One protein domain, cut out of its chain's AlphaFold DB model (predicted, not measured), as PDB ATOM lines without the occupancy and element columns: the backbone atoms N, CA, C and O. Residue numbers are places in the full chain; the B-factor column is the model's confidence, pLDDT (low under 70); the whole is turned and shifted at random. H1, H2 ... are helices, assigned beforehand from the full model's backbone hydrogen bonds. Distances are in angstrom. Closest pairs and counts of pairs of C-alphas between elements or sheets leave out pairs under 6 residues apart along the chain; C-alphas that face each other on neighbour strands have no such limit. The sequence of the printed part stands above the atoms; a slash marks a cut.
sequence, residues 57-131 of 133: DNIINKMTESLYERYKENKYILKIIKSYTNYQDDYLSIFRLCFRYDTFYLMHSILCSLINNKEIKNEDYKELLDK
ATOM      1  N   ASP A  57      73.335  -2.930  28.804       92.75
ATOM      2  CA  ASP A  57      72.331  -3.848  28.256       92.75
ATOM      3  C   ASP A  57      71.704  -3.341  26.960       92.75
ATOM      4  O   ASP A  57      71.550  -4.089  26.000       92.75
ATOM      5  N   ASN A  58      71.355  -2.055  26.898       94.25
ATOM      6  CA  ASN A  58      70.690  -1.490  25.728       94.25
ATOM      7  C   ASN A  58      71.596  -1.521  24.495       94.25
ATOM      8  O   ASN A  58      71.123  -1.778  23.387       94.25
ATOM      9  N   ILE A  59      72.889  -1.249  24.676       93.00
ATOM     10  CA  ILE A  59      73.860  -1.256  23.581       93.00
ATOM     11  C   ILE A  59      74.163  -2.699  23.158       93.00
ATOM     12  O   ILE A  59      74.098  -3.007  21.967       93.00
ATOM     13  N   ILE A  60      74.386  -3.604  24.115       93.56
ATOM     14  CA  ILE A  60      74.637  -5.030  23.850       93.56
ATOM     15  C   ILE A  60      73.432  -5.680  23.155       93.56
ATOM     16  O   ILE A  60      73.594  -6.380  22.154       93.56
ATOM     17  N   ASN A  61      72.207  -5.405  23.609       93.69
ATOM     18  CA  ASN A  61      70.988  -5.934  22.997       93.69
ATOM     19  C   ASN A  61      70.824  -5.468  21.548       93.69
ATOM     20  O   ASN A  61      70.518  -6.291  20.685       93.69
ATOM     21  N   LYS A  62      71.084  -4.186  21.265       94.69
ATOM     22  CA  LYS A  62      71.038  -3.643  19.898       94.69
ATOM     23  C   LYS A  62      72.129  -4.222  19.004       94.69
ATOM     24  O   LYS A  62      71.878  -4.494  17.832       94.69
ATOM     25  N   MET A  63      73.341  -4.414  19.526       94.88
ATOM     26  CA  MET A  63      74.440  -4.989  18.747       94.88
ATOM     27  C   MET A  63      74.227  -6.467  18.458       94.88
ATOM     28  O   MET A  63      74.408  -6.883  17.317       94.88
ATOM     29  N   THR A  64      73.799  -7.252  19.446       95.75
ATOM     30  CA  THR A  64      73.453  -8.665  19.240       95.75
ATOM     31  C   THR A  64      72.282  -8.822  18.273       95.75
ATOM     32  O   THR A  64      72.351  -9.670  17.391       95.75
ATOM     33  N   GLU A  65      71.263  -7.962  18.355       96.00
ATOM     34  CA  GLU A  65      70.168  -7.909  17.376       96.00
ATOM     35  C   GLU A  65      70.680  -7.571  15.972       96.00
ATOM     36  O   GLU A  65      70.360  -8.269  15.015       96.00
ATOM     37  N   SER A  66      71.549  -6.570  15.841       95.56
ATOM     38  CA  SER A  66      72.123  -6.192  14.546       95.56
ATOM     39  C   SER A  66      73.006  -7.300  13.952       95.56
ATOM     40  O   SER A  66      72.981  -7.534  12.744       95.56
ATOM     41  N   LEU A  67      73.787  -8.003  14.783       96.81
ATOM     42  CA  LEU A  67      74.583  -9.164  14.370       96.81
ATOM     43  C   LEU A  67      73.686 -10.317  13.923       96.81
ATOM     44  O   LEU A  67      73.943 -10.923  12.884       96.81
ATOM     45  N   TYR A  68      72.628 -10.597  14.682       96.81
ATOM     46  CA  TYR A  68      71.648 -11.608  14.324       96.81
ATOM     47  C   TYR A  68      70.991 -11.270  12.986       96.81
ATOM     48  O   TYR A  68      71.064 -12.069  12.063       96.81
ATOM     49  N   GLU A  69      70.449 -10.065  12.820       96.50
ATOM     50  CA  GLU A  69      69.818  -9.632  11.570       96.50
ATOM     51  C   GLU A  69      70.761  -9.744  10.366       96.50
ATOM     52  O   GLU A  69      70.345 -10.162   9.285       96.50
ATOM     53  N   ARG A  70      72.053  -9.458  10.564       96.00
ATOM     54  CA  ARG A  70      73.078  -9.585   9.523       96.00
ATOM     55  C   ARG A  70      73.379 -11.031   9.127       96.00
ATOM     56  O   ARG A  70      73.714 -11.275   7.970       96.00
ATOM     57  N   TYR A  71      73.310 -11.975  10.066       96.50
ATOM     58  CA  TYR A  71      73.772 -13.352   9.859       96.50
ATOM     59  C   TYR A  71      72.694 -14.431  10.032       96.50
ATOM     60  O   TYR A  71      73.007 -15.608   9.875       96.50
ATOM     61  N   LYS A  72      71.429 -14.087  10.292       95.06
ATOM     62  CA  LYS A  72      70.340 -15.050  10.553       95.06
ATOM     63  C   LYS A  72      70.076 -16.029   9.406       95.06
ATOM     64  O   LYS A  72      69.623 -17.144   9.641       95.06
ATOM     65  N   GLU A  73      70.399 -15.641   8.174       96.00
ATOM     66  CA  GLU A  73      70.287 -16.501   6.984       96.00
ATOM     67  C   GLU A  73      71.571 -17.295   6.693       96.00
ATOM     68  O   GLU A  73      71.597 -18.161   5.816       96.00
ATOM     69  N   ASN A  74      72.659 -17.039   7.427       97.19
ATOM     70  CA  ASN A  74      73.897 -17.786   7.271       97.19
ATOM     71  C   ASN A  74      73.702 -19.238   7.732       97.19
ATOM     72  O   ASN A  74      73.250 -19.495   8.846       97.19
ATOM     73  N   LYS A  75      74.116 -20.201   6.898       96.38
ATOM     74  CA  LYS A  75      73.928 -21.639   7.163       96.38
ATOM     75  C   LYS A  75      74.496 -22.109   8.510       96.38
ATOM     76  O   LYS A  75      73.921 -23.011   9.113       96.38
ATOM     77  N   TYR A  76      75.605 -21.526   8.973       96.56
ATOM     78  CA  TYR A  76      76.229 -21.900  10.242       96.56
ATOM     79  C   TYR A  76      75.405 -21.373  11.413       96.56
ATOM     80  O   TYR A  76      75.020 -22.165  12.270       96.56
ATOM     81  N   ILE A  77      75.060 -20.081  11.391       96.56
ATOM     82  CA  ILE A  77      74.234 -19.435  12.420       96.56
ATOM     83  C   ILE A  77      72.856 -20.084  12.510       96.56
ATOM     84  O   ILE A  77      72.418 -20.446  13.595       96.56
ATOM     85  N   LEU A  78      72.197 -20.321  11.374       95.00
ATOM     86  CA  LEU A  78      70.890 -20.969  11.347       95.00
ATOM     87  C   LEU A  78      70.934 -22.373  11.963       95.00
ATOM     88  O   LEU A  78      69.997 -22.778  12.647       95.00
ATOM     89  N   LYS A  79      72.010 -23.129  11.717       94.62
ATOM     90  CA  LYS A  79      72.170 -24.474  12.272       94.62
ATOM     91  C   LYS A  79      72.511 -24.454  13.766       94.62
ATOM     92  O   LYS A  79      71.986 -25.305  14.470       94.62
ATOM     93  N   ILE A  80      73.303 -23.483  14.229       93.81
ATOM     94  CA  ILE A  80      73.547 -23.228  15.662       93.81
ATOM     95  C   ILE A  80      72.225 -22.923  16.354       93.81
ATOM     96  O   ILE A  80      71.841 -23.609  17.282       93.81
ATOM     97  N   ILE A  81      71.454 -21.960  15.854       92.56
ATOM     98  CA  ILE A  81      70.175 -21.603  16.476       92.56
ATOM     99  C   ILE A  81      69.243 -22.819  16.543       92.56
ATOM    100  O   ILE A  81      68.684 -23.117  17.595       92.56
ATOM    101  N   LYS A  82      69.130 -23.580  15.449       90.94
ATOM    102  CA  LYS A  82      68.286 -24.781  15.388       90.94
ATOM    103  C   LYS A  82      68.771 -25.950  16.250       90.94
ATOM    104  O   LYS A  82      67.956 -26.821  16.536       90.94
ATOM    105  N   SER A  83      70.043 -26.019  16.650       89.12
ATOM    106  CA  SER A  83      70.493 -27.079  17.565       89.12
ATOM    107  C   SER A  83      69.996 -26.863  18.993       89.12
ATOM    108  O   SER A  83      69.907 -27.824  19.746       89.12
ATOM    109  N   TYR A  84      69.607 -25.633  19.341       84.75
ATOM    110  CA  TYR A  84      69.141 -25.279  20.684       84.75
ATOM    111  C   TYR A  84      67.651 -24.976  20.779       84.75
ATOM    112  O   TYR A  84      67.160 -24.658  21.860       84.75
ATOM    113  N   THR A  85      66.914 -25.036  19.669       73.69
ATOM    114  CA  THR A  85      65.470 -24.810  19.694       73.69
ATOM    115  C   THR A  85      64.771 -25.954  20.423       73.69
ATOM    116  O   THR A  85      64.328 -26.920  19.802       73.69
ATOM    117  N   ASN A  86      64.609 -25.812  21.734       68.94
ATOM    118  CA  ASN A  86      63.418 -26.302  22.410       68.94
ATOM    119  C   ASN A  86      62.280 -25.338  22.036       68.94
ATOM    120  O   ASN A  86      62.510 -24.138  21.929       68.94
ATOM    121  N   TYR A  87      61.077 -25.847  21.768       55.16
ATOM    122  CA  TYR A  87      59.970 -25.158  21.069       55.16
ATOM    123  C   TYR A  87      59.478 -23.797  21.638       55.16
ATOM    124  O   TYR A  87      58.469 -23.290  21.153       55.16
ATOM    125  N   GLN A  88      60.119 -23.207  22.652       62.41
ATOM    126  CA  GLN A  88      59.620 -22.048  23.400       62.41
ATOM    127  C   GLN A  88      60.447 -20.757  23.277       62.41
ATOM    128  O   GLN A  88      59.886 -19.698  23.548       62.41
ATOM    129  N   ASP A  89      61.699 -20.803  22.810       75.75
ATOM    130  CA  ASP A  89      62.535 -19.598  22.679       75.75
ATOM    131  C   ASP A  89      62.600 -19.081  21.236       75.75
ATOM    132  O   ASP A  89      62.682 -19.852  20.272       75.75
ATOM    133  N   ASP A  90      62.588 -17.756  21.069       89.62
ATOM    134  CA  ASP A  90      62.793 -17.135  19.764       89.62
ATOM    135  C   ASP A  90      64.272 -17.191  19.332       89.62
ATOM    136  O   ASP A  90      65.200 -17.294  20.139       89.62
ATOM    137  N   TYR A  91      64.511 -17.117  18.022       93.44
ATOM    138  CA  TYR A  91      65.846 -17.290  17.442       93.44
ATOM    139  C   TYR A  91      66.854 -16.218  17.870       93.44
ATOM    140  O   TYR A  91      68.043 -16.524  17.971       93.44
ATOM    141  N   LEU A  92      66.408 -14.986  18.138       94.69
ATOM    142  CA  LEU A  92      67.287 -13.928  18.632       94.69
ATOM    143  C   LEU A  92      67.690 -14.209  20.083       94.69
ATOM    144  O   LEU A  92      68.858 -14.035  20.435       94.69
ATOM    145  N   SER A  93      66.763 -14.687  20.913       92.62
ATOM    146  CA  SER A  93      67.074 -15.112  22.281       92.62
ATOM    147  C   SER A  93      68.100 -16.246  22.294       92.62
ATOM    148  O   SER A  93      69.123 -16.125  22.966       92.62
ATOM    149  N   ILE A  94      67.923 -17.281  21.466       92.69
ATOM    150  CA  ILE A  94      68.902 -18.375  21.319       92.69
ATOM    151  C   ILE A  94      70.260 -17.853  20.831       92.69
ATOM    152  O   ILE A  94      71.310 -18.244  21.343       92.69
ATOM    153  N   PHE A  95      70.263 -16.933  19.865       95.38
ATOM    154  CA  PHE A  95      71.493 -16.296  19.396       95.38
ATOM    155  C   PHE A  95      72.217 -15.556  20.531       95.38
ATOM    156  O   PHE A  95      73.434 -15.665  20.657       95.38
ATOM    157  N   ARG A  96      71.481 -14.854  21.402       95.06
ATOM    158  CA  ARG A  96      72.038 -14.182  22.587       95.06
ATOM    159  C   ARG A  96      72.576 -15.165  23.629       95.06
ATOM    160  O   ARG A  96      73.583 -14.856  24.262       95.06
ATOM    161  N   LEU A  97      71.992 -16.359  23.770       93.06
ATOM    162  CA  LEU A  97      72.521 -17.400  24.666       93.06
ATOM    163  C   LEU A  97      73.946 -17.837  24.298       93.06
ATOM    164  O   LEU A  97      74.705 -18.214  25.190       93.06
ATOM    165  N   CYS A  98      74.325 -17.720  23.022       95.19
ATOM    166  CA  CYS A  98      75.672 -18.031  22.536       95.19
ATOM    167  C   CYS A  98      76.740 -17.018  22.999       95.19
ATOM    168  O   CYS A  98      77.924 -17.225  22.758       95.19
ATOM    169  N   PHE A  99      76.342 -15.913  23.643       96.00
ATOM    170  CA  PHE A  99      77.252 -14.926  24.237       96.00
ATOM    171  C   PHE A  99      77.450 -15.134  25.743       96.00
ATOM    172  O   PHE A  99      78.066 -14.292  26.385       96.00
ATOM    173  N   ARG A 100      76.940 -16.232  26.320       94.56
ATOM    174  CA  ARG A 100      77.193 -16.592  27.723       94.56
ATOM    175  C   ARG A 100      78.612 -17.123  27.909       94.56
ATOM    176  O   ARG A 100      79.234 -17.595  26.958       94.56
ATOM    177  N   TYR A 101      79.072 -17.122  29.157       95.62
ATOM    178  CA  TYR A 101      80.408 -17.560  29.565       95.62
ATOM    179  C   TYR A 101      80.874 -18.852  28.862       95.62
ATOM    180  O   TYR A 101      81.915 -18.847  28.207       95.62
ATOM    181  N   ASP A 102      80.073 -19.920  28.870       93.75
ATOM    182  CA  ASP A 102      80.478 -21.233  28.335       93.75
ATOM    183  C   ASP A 102      80.575 -21.321  26.803       93.75
ATOM    184  O   ASP A 102      81.057 -22.321  26.269       93.75
ATOM    185  N   THR A 103      80.074 -20.318  26.074       95.62
ATOM    186  CA  THR A 103      79.916 -20.390  24.607       95.62
ATOM    187  C   THR A 103      80.434 -19.179  23.853       95.62
ATOM    188  O   THR A 103      80.694 -19.282  22.653       95.62
ATOM    189  N   PHE A 104      80.652 -18.055  24.539       97.56
ATOM    190  CA  PHE A 104      81.060 -16.810  23.904       97.56
ATOM    191  C   PHE A 104      82.360 -16.950  23.112       97.56
ATOM    192  O   PHE A 104      82.408 -16.486  21.979       97.56
ATOM    193  N   TYR A 105      83.377 -17.644  23.626       97.75
ATOM    194  CA  TYR A 105      84.632 -17.851  22.894       97.75
ATOM    195  C   TYR A 105      84.445 -18.575  21.544       97.75
ATOM    196  O   TYR A 105      85.062 -18.192  20.546       97.75
ATOM    197  N   LEU A 106      83.542 -19.561  21.481       97.69
ATOM    198  CA  LEU A 106      83.203 -20.295  20.255       97.69
ATOM    199  C   LEU A 106      82.423 -19.401  19.292       97.69
ATOM    200  O   LEU A 106      82.765 -19.278  18.114       97.69
ATOM    201  N   MET A 107      81.391 -18.731  19.811       97.62
ATOM    202  CA  MET A 107      80.556 -17.826  19.030       97.62
ATOM    203  C   MET A 107      81.373 -16.660  18.462       97.62
ATOM    204  O   MET A 107      81.231 -16.312  17.289       97.62
ATOM    205  N   HIS A 108      82.275 -16.098  19.264       97.94
ATOM    206  CA  HIS A 108      83.211 -15.058  18.862       97.94
ATOM    207  C   HIS A 108      84.125 -15.545  17.733       97.94
ATOM    208  O   HIS A 108      84.223 -14.874  16.711       97.94
ATOM    209  N   SER A 109      84.719 -16.738  17.848       97.88
ATOM    210  CA  SER A 109      85.556 -17.319  16.785       97.88
ATOM    211  C   SER A 109      84.801 -17.487  15.454       97.88
ATOM    212  O   SER A 109      85.304 -17.129  14.377       97.88
ATOM    213  N   ILE A 110      83.548 -17.953  15.515       98.00
ATOM    214  CA  ILE A 110      82.664 -18.075  14.347       98.00
ATOM    215  C   ILE A 110      82.362 -16.695  13.748       98.00
ATOM    216  O   ILE A 110      82.504 -16.513  12.537       98.00
ATOM    217  N   LEU A 111      81.996 -15.706  14.570       97.75
ATOM    218  CA  LEU A 111      81.730 -14.336  14.119       97.75
ATOM    219  C   LEU A 111      82.972 -13.680  13.512       97.75
ATOM    220  O   LEU A 111      82.868 -13.071  12.452       97.75
ATOM    221  N   CYS A 112      84.150 -13.854  14.111       97.38
ATOM    222  CA  CYS A 112      85.422 -13.382  13.566       97.38
ATOM    223  C   CYS A 112      85.683 -13.954  12.173       97.38
ATOM    224  O   CYS A 112      86.122 -13.227  11.279       97.38
ATOM    225  N   SER A 113      85.381 -15.236  11.968       97.50
ATOM    226  CA  SER A 113      85.514 -15.883  10.663       97.50
ATOM    227  C   SER A 113      84.520 -15.303   9.651       97.50
ATOM    228  O   SER A 113      84.916 -14.897   8.560       97.50
ATOM    229  N   LEU A 114      83.247 -15.167  10.035       96.38
ATOM    230  CA  LEU A 114      82.190 -14.607   9.185       96.38
ATOM    231  C   LEU A 114      82.431 -13.139   8.804       96.38
ATOM    232  O   LEU A 114      82.259 -12.770   7.646       96.38
ATOM    233  N   ILE A 115      82.823 -12.296   9.760       95.81
ATOM    234  CA  ILE A 115      83.064 -10.859   9.555       95.81
ATOM    235  C   ILE A 115      84.276 -10.635   8.650       95.81
ATOM    236  O   ILE A 115      84.238  -9.773   7.772       95.81
ATOM    237  N   ASN A 116      85.330 -11.433   8.820       95.88
ATOM    238  CA  ASN A 116      86.561 -11.304   8.044       95.88
ATOM    239  C   ASN A 116      86.564 -12.132   6.748       95.88
ATOM    240  O   ASN A 116      87.602 -12.208   6.092       95.88
ATOM    241  N   ASN A 117      85.438 -12.756   6.377       95.12
ATOM    242  CA  ASN A 117      85.325 -13.665   5.228       95.12
ATOM    243  C   ASN A 117      86.398 -14.773   5.223       95.12
ATOM    244  O   ASN A 117      86.960 -15.112   4.181       95.12
ATOM    245  N   LYS A 118      86.699 -15.320   6.403       95.75
ATOM    246  CA  LYS A 118      87.612 -16.450   6.603       95.75
ATOM    247  C   LYS A 118      86.823 -17.749   6.755       95.75
ATOM    248  O   LYS A 118      85.627 -17.746   7.047       95.75
ATOM    249  N   GLU A 119      87.510 -18.868   6.567       96.38
ATOM    250  CA  GLU A 119      86.940 -20.181   6.855       96.38
ATOM    251  C   GLU A 119      86.661 -20.330   8.357       96.38
ATOM    252  O   GLU A 119      87.479 -19.946   9.192       96.38
ATOM    253  N   ILE A 120      85.494 -20.884   8.692       96.44
ATOM    254  CA  ILE A 120      85.127 -21.196  10.074       96.44
ATOM    255  C   ILE A 120      85.891 -22.440  10.517       96.44
ATOM    256  O   ILE A 120      85.856 -23.473   9.846       96.44
ATOM    257  N   LYS A 121      86.514 -22.366  11.695       94.62
ATOM    258  CA  LYS A 121      87.132 -23.521  12.345       94.62
ATOM    259  C   LYS A 121      86.066 -24.566  12.667       94.62
ATOM    260  O   LYS A 121      85.144 -24.322  13.443       94.62
ATOM    261  N   ASN A 122      86.190 -25.742  12.054       92.75
ATOM    262  CA  ASN A 122      85.207 -26.815  12.218       92.75
ATOM    263  C   ASN A 122      85.130 -27.350  13.653       92.75
ATOM    264  O   ASN A 122      84.077 -27.854  14.033       92.75
ATOM    265  N   GLU A 123      86.219 -27.271  14.414       95.69
ATOM    266  CA  GLU A 123      86.277 -27.689  15.818       95.69
ATOM    267  C   GLU A 123      85.383 -26.786  16.670       95.69
ATOM    268  O   GLU A 123      84.388 -27.273  17.199       95.69
ATOM    269  N   ASP A 124      85.631 -25.472  16.658       94.94
ATOM    270  CA  ASP A 124      84.829 -24.482  17.388       94.94
ATOM    271  C   ASP A 124      83.337 -24.565  17.026       94.94
ATOM    272  O   ASP A 124      82.451 -24.486  17.877       94.94
ATOM    273  N   TYR A 125      83.043 -24.750  15.735       96.69
ATOM    274  CA  TYR A 125      81.671 -24.873  15.255       96.69
ATOM    275  C   TYR A 125      80.963 -26.123  15.782       96.69
ATOM    276  O   TYR A 125      79.804 -26.045  16.190       96.69
ATOM    277  N   LYS A 126      81.634 -27.279  15.748       95.88
ATOM    278  CA  LYS A 126      81.072 -28.531  16.266       95.88
ATOM    279  C   LYS A 126      80.922 -28.478  17.776       95.88
ATOM    280  O   LYS A 126      79.866 -28.849  18.268       95.88
ATOM    281  N   GLU A 127      81.931 -27.968  18.478       95.25
ATOM    282  CA  GLU A 127      81.860 -27.839  19.926       95.25
ATOM    283  C   GLU A 127      80.666 -26.980  20.333       95.25
ATOM    284  O   GLU A 127      79.926 -27.379  21.224       95.25
ATOM    285  N   LEU A 128      80.424 -25.853  19.650       94.62
ATOM    286  CA  LEU A 128      79.256 -25.029  19.947       94.62
ATOM    287  C   LEU A 128      77.971 -25.843  19.768       94.62
ATOM    288  O   LEU A 128      77.191 -25.931  20.709       94.62
ATOM    289  N   LEU A 129      77.785 -26.512  18.624       93.69
ATOM    290  CA  LEU A 129      76.596 -27.340  18.370       93.69
ATOM    291  C   LEU A 129      76.335 -28.413  19.439       93.69
ATOM    292  O   LEU A 129      75.175 -28.754  19.663       93.69
ATOM    293  N   ASP A 130      77.389 -28.931  20.068       91.56
ATOM    294  CA  ASP A 130      77.307 -29.997  21.067       91.56
ATOM    295  C   ASP A 130      77.088 -29.473  22.502       91.56
ATOM    296  O   ASP A 130      76.789 -30.261  23.404       91.56
ATOM    297  N   LYS A 131      77.210 -28.159  22.750       86.94
ATOM    298  CA  LYS A 131      76.884 -27.579  24.065       86.94
ATOM    299  C   LYS A 131      75.390 -27.754  24.348       86.94
ATOM    300  O   LYS A 131      74.552 -27.632  23.463       86.94
TER     301      LYS A 131
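Overview. This is residues 57 to 131 of the 133 residues of an uncharacterized protein of viral metagenome (UniProt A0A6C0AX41). Five short helices gather into a small rounded globule, with H1 along one side, H5 on the opposite side, and H2, H3 and H4 between them. Within this cluster H2 and H3 lie across from H4, while H5 packs on both H2 and H4, and H1 packs on H3. The printed part has 75 residues with five named helices, H1 to H5 in order along the chain, and no named strand, so the class is all helix. The whole is compact, with a radius of gyration of the C-alphas of 11.6 A, and spans 29 by 26 by 25 A.

Along the chain. The printed part opens with H1, residues 57 to 71, the longest helix at 20.8 A, whose C-alpha 57 is at (72.331, -3.848, 28.256). H2 follows at residues 75 to 83, 12.2 A long, and H3 at residues 91 to 97, 9.8 A long. H4, residues 104 to 115, is 15.7 A long and begins with C-alpha 104 at (81.060, -16.810, 23.904). H5, residues 122 to 130, is 12.3 A long and ends with C-alpha 130 at (77.307, -29.997, 21.067).

Arrangement. H1 touches H3 with residues 64 to 68 alone. The closest C-alphas are those of Tyr 68 and Leu 92, 6.6 A apart, and the two run opposite ways at a steep tilt of 56 degrees. H1 and H2 are close but not clearly touching, with the C-alphas of Tyr 71 and Ile 77 closest at 6.6 A. H2 and H3 only just touch, with 3 pairs of C-alphas within 8 A, the closest being Ile 81 and Ile 94 at 6.0 A; they stand about perpendicular at 80 degrees. H2 touches H5 at a shallow tilt of 25 degrees, the same way, with the C-alphas of Ile 80 and Leu 129 closest at 5.8 A. H4 touches H5 with residues 106 to 110 alone, opposite ways at a steep tilt of 49 degrees; the C-alphas of Leu 106 and Asp 124 are closest at 5.3 A. The helix packing is mostly crossed, with 1 of these 4 touching pairs at a shallow tilt. H4 and each of H1, H2 and H3 are near each other, while H5 is apart from H1 and H3. In H1, H2, H3, H4 and H5 every backbone O i to N i+4 pair is within hydrogen-bond range.

Size, cuts and confidence. The C-alphas of Gln 88 and Lys 118 are the two farthest apart, at 33.1 A. The printed part has no cut. The link from H1 to H2 is tight, the other three are short, and none is long. The mean pLDDT of the printed part is 93.1, and residues 86 to 88, in the link from H2 to H3, are under 70.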